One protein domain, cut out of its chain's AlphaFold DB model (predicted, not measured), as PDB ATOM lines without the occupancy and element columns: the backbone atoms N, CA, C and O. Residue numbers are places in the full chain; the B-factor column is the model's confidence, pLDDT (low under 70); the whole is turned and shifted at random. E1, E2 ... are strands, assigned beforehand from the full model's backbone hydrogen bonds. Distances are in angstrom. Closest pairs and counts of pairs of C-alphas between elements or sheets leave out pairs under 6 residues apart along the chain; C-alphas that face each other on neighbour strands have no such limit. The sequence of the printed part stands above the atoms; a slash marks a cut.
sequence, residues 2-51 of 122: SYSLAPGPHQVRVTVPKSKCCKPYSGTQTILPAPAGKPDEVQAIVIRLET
ATOM      1  N   SER A   2      22.600 -39.779   3.535       79.94
ATOM      2  CA  SER A   2      21.240 -40.205   3.888       79.94
ATOM      3  C   SER A   2      20.228 -39.211   3.320       79.94
ATOM      4  O   SER A   2      20.550 -38.040   3.123       79.94
ATOM      5  N   TYR A   3      19.023 -39.695   3.029       85.94
ATOM      6  CA  TYR A   3      17.920 -38.911   2.478       85.94
ATOM      7  C   TYR A   3      16.660 -39.192   3.298       85.94
ATOM      8  O   TYR A   3      16.453 -40.330   3.713       85.94
ATOM      9  N   SER A   4      15.827 -38.173   3.514       90.50
ATOM     10  CA  SER A   4      14.507 -38.351   4.127       90.50
ATOM     11  C   SER A   4      13.481 -38.610   3.029       90.50
ATOM     12  O   SER A   4      13.277 -37.758   2.164       90.50
ATOM     13  N   LEU A   5      12.887 -39.804   3.030       90.62
ATOM     14  CA  LEU A   5      11.922 -40.257   2.030       90.62
ATOM     15  C   LEU A   5      10.687 -40.818   2.736       90.62
ATOM     16  O   LEU A   5      10.807 -41.546   3.720       90.62
ATOM     17  N   ALA A   6       9.500 -40.504   2.218       93.75
ATOM     18  CA  ALA A   6       8.266 -41.117   2.699       93.75
ATOM     19  C   ALA A   6       8.241 -42.625   2.365       93.75
ATOM     20  O   ALA A   6       8.765 -43.012   1.315       93.75
ATOM     21  N   PRO A   7       7.605 -43.476   3.189       94.69
ATOM     22  CA  PRO A   7       7.388 -44.877   2.837       94.69
ATOM     23  C   PRO A   7       6.647 -45.018   1.502       94.69
ATOM     24  O   PRO A   7       5.723 -44.255   1.215       94.69
ATOM     25  N   GLY A   8       7.042 -45.999   0.692       95.38
ATOM     26  CA  GLY A   8       6.473 -46.241  -0.636       95.38
ATOM     27  C   GLY A   8       7.516 -46.339  -1.755       95.38
ATOM     28  O   GLY A   8       8.713 -46.431  -1.480       95.38
ATOM     29  N   PRO A   9       7.079 -46.379  -3.026       96.94
ATOM     30  CA  PRO A   9       7.965 -46.528  -4.177       96.94
ATOM     31  C   PRO A   9       8.626 -45.201  -4.573       96.94
ATOM     32  O   PRO A   9       7.958 -44.181  -4.724       96.94
ATOM     33  N   HIS A  10       9.931 -45.240  -4.838       96.06
ATOM     34  CA  HIS A  10      10.721 -44.105  -5.320       96.06
ATOM     35  C   HIS A  10      11.517 -44.483  -6.559       96.06
ATOM     36  O   HIS A  10      12.075 -45.577  -6.637       96.06
ATOM     37  N   GLN A  11      11.606 -43.561  -7.517       96.06
ATOM     38  CA  GLN A  11      12.518 -43.703  -8.648       96.06
ATOM     39  C   GLN A  11      13.936 -43.356  -8.206       96.06
ATOM     40  O   GLN A  11      14.186 -42.279  -7.668       96.06
ATOM     41  N   VAL A  12      14.869 -44.265  -8.462       94.50
ATOM     42  CA  VAL A  12      16.275 -44.107  -8.113       94.50
ATOM     43  C   VAL A  12      17.111 -44.218  -9.374       94.50
ATOM     44  O   VAL A  12      16.990 -45.166 -10.148       94.50
ATOM     45  N   ARG A  13      18.005 -43.247  -9.551       94.25
ATOM     46  CA  ARG A  13      19.020 -43.258 -10.597       94.25
ATOM     47  C   ARG A  13      20.394 -43.208  -9.952       94.25
ATOM     48  O   ARG A  13      20.667 -42.317  -9.153       94.25
ATOM     49  N   VAL A  14      21.257 -44.146 -10.326       93.62
ATOM     50  CA  VAL A  14      22.642 -44.196  -9.855       93.62
ATOM     51  C   VAL A  14      23.564 -44.136 -11.059       93.62
ATOM     52  O   VAL A  14      23.486 -44.954 -11.977       93.62
ATOM     53  N   THR A  15      24.444 -43.148 -11.052       91.94
ATOM     54  CA  THR A  15      25.499 -42.968 -12.044       91.94
ATOM     55  C   THR A  15      26.810 -42.731 -11.313       91.94
ATOM     56  O   THR A  15      26.837 -42.096 -10.262       91.94
ATOM     57  N   VAL A  16      27.908 -43.230 -11.878       88.88
ATOM     58  CA  VAL A  16      29.258 -42.898 -11.413       88.88
ATOM     59  C   VAL A  16      29.877 -41.991 -12.475       88.88
ATOM     60  O   VAL A  16      30.264 -42.484 -13.539       88.88
ATOM     61  N   PRO A  17      29.912 -40.663 -12.258       87.56
ATOM     62  CA  PRO A  17      30.416 -39.728 -13.254       87.56
ATOM     63  C   PRO A  17      31.829 -40.098 -13.702       87.56
ATOM     64  O   PRO A  17      32.680 -40.412 -12.875       87.56
ATOM     65  N   LYS A  18      32.075 -40.041 -15.017       85.38
ATOM     66  CA  LYS A  18      33.367 -40.371 -15.651       85.38
ATOM     67  C   LYS A  18      33.836 -41.822 -15.464       85.38
ATOM     68  O   LYS A  18      34.950 -42.141 -15.871       85.38
ATOM     69  N   SER A  19      33.017 -42.701 -14.886       85.81
ATOM     70  CA  SER A  19      33.367 -44.111 -14.781       85.81
ATOM     71  C   SER A  19      33.205 -44.814 -16.120       85.81
ATOM     72  O   SER A  19      32.186 -44.669 -16.793       85.81
ATOM     73  N   LYS A  20      34.207 -45.616 -16.469       89.31
ATOM     74  CA  LYS A  20      34.140 -46.572 -17.575       89.31
ATOM     75  C   LYS A  20      33.681 -47.953 -17.110       89.31
ATOM     76  O   LYS A  20      33.414 -48.797 -17.946       89.31
ATOM     77  N   CYS A  21      33.555 -48.180 -15.798       90.38
ATOM     78  CA  CYS A  21      33.392 -49.528 -15.256       90.38
ATOM     79  C   CYS A  21      32.010 -50.122 -15.438       90.38
ATOM     80  O   CYS A  21      31.890 -51.340 -15.459       90.38
ATOM     81  N   CYS A  22      30.969 -49.291 -15.432       93.31
ATOM     82  CA  CYS A  22      29.659 -49.755 -15.009       93.31
ATOM     83  C   CYS A  22      28.540 -49.021 -15.744       93.31
ATOM     84  O   CYS A  22      28.613 -47.808 -15.960       93.31
ATOM     85  N   LYS A  23      27.479 -49.750 -16.086       92.94
ATOM     86  CA  LYS A  23      26.263 -49.164 -16.645       92.94
ATOM     87  C   LYS A  23      25.519 -48.366 -15.565       92.94
ATOM     88  O   LYS A  23      25.444 -48.815 -14.418       92.94
ATOM     89  N   PRO A  24      24.941 -47.201 -15.909       93.12
ATOM     90  CA  PRO A  24      23.992 -46.515 -15.043       93.12
ATOM     91  C   PRO A  24      22.850 -47.432 -14.605       93.12
ATOM     92  O   PRO A  24      22.330 -48.200 -15.411       93.12
ATOM     93  N   TYR A  25      22.410 -47.285 -13.359       94.88
ATOM     94  CA  TYR A  25      21.188 -47.915 -12.869       94.88
ATOM     95  C   TYR A  25      20.033 -46.915 -12.875       94.88
ATOM     96  O   TYR A  25      20.202 -45.751 -12.501       94.88
ATOM     97  N   SER A  26      18.854 -47.388 -13.268       95.81
ATOM     98  CA  SER A  26      17.585 -46.679 -13.133       95.81
ATOM     99  C   SER A  26      16.508 -47.689 -12.765       95.81
ATOM    100  O   SER A  26      16.343 -48.684 -13.469       95.81
ATOM    101  N   GLY A  27      15.775 -47.448 -11.684       94.62
ATOM    102  CA  GLY A  27      14.714 -48.352 -11.257       94.62
ATOM    103  C   GLY A  27      13.960 -47.863 -10.029       94.62
ATOM    104  O   GLY A  27      14.269 -46.817  -9.464       94.62
ATOM    105  N   THR A  28      12.970 -48.647  -9.616       96.19
ATOM    106  CA  THR A  28      12.131 -48.343  -8.455       96.19
ATOM    107  C   THR A  28      12.681 -49.021  -7.203       96.19
ATOM    108  O   THR A  28      13.000 -50.208  -7.234       96.19
ATOM    109  N   GLN A  29      12.744 -48.286  -6.095       95.69
ATOM    110  CA  GLN A  29      13.057 -48.809  -4.766       95.69
ATOM    111  C   GLN A  29      11.904 -48.524  -3.809       95.69
ATOM    112  O   GLN A  29      11.377 -47.413  -3.785       95.69
ATOM    113  N   THR A  30      11.517 -49.520  -3.017       95.44
ATOM    114  CA  THR A  30      10.453 -49.367  -2.022       95.44
ATOM    115  C   THR A  30      11.063 -49.068  -0.660       95.44
ATOM    116  O   THR A  30      11.784 -49.893  -0.096       95.44
ATOM    117  N   ILE A  31      10.748 -47.890  -0.131       94.56
ATOM    118  CA  ILE A  31      11.107 -47.483   1.225       94.56
ATOM    119  C   ILE A  31      10.064 -48.048   2.182       94.56
ATOM    120  O   ILE A  31       8.861 -47.843   1.995       94.56
ATOM    121  N   LEU A  32      10.524 -48.782   3.188       93.62
ATOM    122  CA  LEU A  32       9.667 -49.370   4.207       93.62
ATOM    123  C   LEU A  32       9.494 -48.389   5.376       93.62
ATOM    124  O   LEU A  32      10.397 -47.594   5.645       93.62
ATOM    125  N   PRO A  33       8.356 -48.427   6.089       91.69
ATOM    126  CA  PRO A  33       8.206 -47.684   7.334       91.69
ATOM    127  C   PRO A  33       9.263 -48.097   8.363       91.69
ATOM    128  O   PRO A  33       9.627 -49.274   8.445       91.69
ATOM    129  N   ALA A  34       9.708 -47.142   9.181       90.62
ATOM    130  CA  ALA A  34      10.581 -47.436  10.309       90.62
ATOM    131  C   ALA A  34       9.882 -48.395  11.299       90.62
ATOM    132  O   ALA A  34       8.666 -48.284  11.508       90.62
ATOM    133  N   PRO A  35      10.609 -49.336  11.929       92.06
ATOM    134  CA  PRO A  35      10.035 -50.201  12.953       92.06
ATOM    135  C   PRO A  35       9.479 -49.384  14.127       92.06
ATOM    136  O   PRO A  35      10.093 -48.413  14.563       92.06
ATOM    137  N   ALA A  36       8.350 -49.810  14.702       88.69
ATOM    138  CA  ALA A  36       7.634 -49.047  15.736       88.69
ATOM    139  C   ALA A  36       8.478 -48.697  16.981       88.69
ATOM    140  O   ALA A  36       8.229 -47.687  17.630       88.69
ATOM    141  N   GLY A  37       9.484 -49.514  17.313       91.19
ATOM    142  CA  GLY A  37      10.401 -49.265  18.432       91.19
ATOM    143  C   GLY A  37      11.669 -48.491  18.064       91.19
ATOM    144  O   GLY A  37      12.502 -48.258  18.937       91.19
ATOM    145  N   LYS A  38      11.859 -48.153  16.785       91.12
ATOM    146  CA  LYS A  38      13.077 -47.533  16.251       91.12
ATOM    147  C   LYS A  38      12.739 -46.557  15.111       91.12
ATOM    148  O   LYS A  38      13.076 -46.822  13.958       91.12
ATOM    149  N   PRO A  39      12.073 -45.428  15.415       86.81
ATOM    150  CA  PRO A  39      11.625 -44.471  14.400       86.81
ATOM    151  C   PRO A  39      12.776 -43.847  13.596       86.81
ATOM    152  O   PRO A  39      12.573 -43.459  12.449       86.81
ATOM    153  N   ASP A  40      13.980 -43.805  14.171       88.12
ATOM    154  CA  ASP A  40      15.175 -43.224  13.551       88.12
ATOM    155  C   ASP A  40      16.062 -44.263  12.834       88.12
ATOM    156  O   ASP A  40      17.174 -43.949  12.402       88.12
ATOM    157  N   GLU A  41      15.618 -45.523  12.723       89.88
ATOM    158  CA  GLU A  41      16.392 -46.566  12.045       89.88
ATOM    159  C   GLU A  41      16.490 -46.292  10.539       89.88
ATOM    160  O   GLU A  41      15.495 -46.241   9.815       89.88
ATOM    161  N   VAL A  42      17.722 -46.132  10.053       91.19
ATOM    162  CA  VAL A  42      17.999 -45.860   8.641       91.19
ATOM    163  C   VAL A  42      17.944 -47.157   7.839       91.19
ATOM    164  O   VAL A  42      18.726 -48.079   8.067       91.19
ATOM    165  N   GLN A  43      17.077 -47.196   6.826       92.06
ATOM    166  CA  GLN A  43      17.051 -48.288   5.858       92.06
ATOM    167  C   GLN A  43      18.259 -48.201   4.908       92.06
ATOM    168  O   GLN A  43      18.448 -47.207   4.205       92.06
ATOM    169  N   ALA A  44      19.058 -49.268   4.844       92.50
ATOM    170  CA  ALA A  44      20.148 -49.400   3.879       92.50
ATOM    171  C   ALA A  44      19.665 -50.104   2.602       92.50
ATOM    172  O   ALA A  44      19.179 -51.233   2.651       92.50
ATOM    173  N   ILE A  45      19.832 -49.452   1.449       91.50
ATOM    174  CA  ILE A  45      19.498 -50.009   0.131       91.50
ATOM    175  C   ILE A  45      20.785 -50.128  -0.678       91.50
ATOM    176  O   ILE A  45      21.470 -49.135  -0.925       91.50
ATOM    177  N   VAL A  46      21.118 -51.352  -1.092       92.06
ATOM    178  CA  VAL A  46      22.329 -51.640  -1.867       92.06
ATOM    179  C   VAL A  46      21.964 -51.805  -3.337       92.06
ATOM    180  O   VAL A  46      21.284 -52.756  -3.712       92.06
ATOM    181  N   ILE A  47      22.458 -50.896  -4.178       92.00
ATOM    182  CA  ILE A  47      22.304 -50.961  -5.635       92.00
ATOM    183  C   ILE A  47      23.634 -51.415  -6.235       92.00
ATOM    184  O   ILE A  47      24.631 -50.697  -6.161       92.00
ATOM    185  N   ARG A  48      23.649 -52.611  -6.832       90.69
ATOM    186  CA  ARG A  48      24.806 -53.133  -7.571       90.69
ATOM    187  C   ARG A  48      24.685 -52.741  -9.040       90.69
ATOM    188  O   ARG A  48      23.675 -53.041  -9.672       90.69
ATOM    189  N   LEU A  49      25.699 -52.059  -9.564       93.44
ATOM    190  CA  LEU A  49      25.754 -51.690 -10.977       93.44
ATOM    191  C   LEU A  49      26.311 -52.849 -11.804       93.44
ATOM    192  O   LEU A  49      27.234 -53.534 -11.370       93.44
ATOM    193  N   GLU A  50      25.776 -53.039 -13.007       93.44
ATOM    194  CA  GLU A  50      26.315 -54.003 -13.966       93.44
ATOM    195  C   GLU A  50      27.645 -53.483 -14.525       93.44
ATOM    196  O   GLU A  50      27.721 -52.356 -15.021       93.44
ATOM    197  N   THR A  51      28.693 -54.300 -14.465       95.12
ATOM    198  CA  THR A  51      30.008 -53.974 -15.023       95.12
ATOM    199  C   THR A  51      30.004 -54.047 -16.549       95.12
ATOM    200  O   THR A  51      29.462 -54.978 -17.143       95.12
TER     201      THR A  51
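AT A GLANCE: This is residues 2 to 51 of the 122 residues of an uncharacterized protein of Polyangiaceae bacterium (UniProt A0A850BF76). Little regular structure: one bowed two-stranded hairpin, E1 and E2, with a long unnamed tail, residues 32 to 51, that goes out past the end of E2, folds back and returns toward the hairpin's loop end. Residues 35 to 40 stick out at one end of this rod. The 50 printed residues have no named helix and two strands, E1 then E2, in one antiparallel sheet; the class is all strand, with 14 residues in named elements. The whole is loose, with a radius of gyration of the C-alphas of 13.6 A and spans of 43 by 16 by 15 A.

IN THESE COORDINATES: E1, residues 8 to 14, is 18.7 A long from C-alpha 8 at (6.473, -46.241, -0.636). E2, residues 25 to 31, is 17.3 A long and ends at C-alpha 31 at (11.107, -47.483, 1.225).

HOW THE PARTS SIT: The hairpin's strands are antiparallel, their directions at 152 degrees. C-alphas 9 and 30 face each other at 4.3 A. N 10 and O 29 are within hydrogen-bond range at 2.8 A.

THE WHOLE: The C-alphas farthest apart, of Lys 20 and Gly 37, are 43.2 A apart. The printed part has no cut. The link from E1 to E2 is short. No printed residue is under 70 in pLDDT.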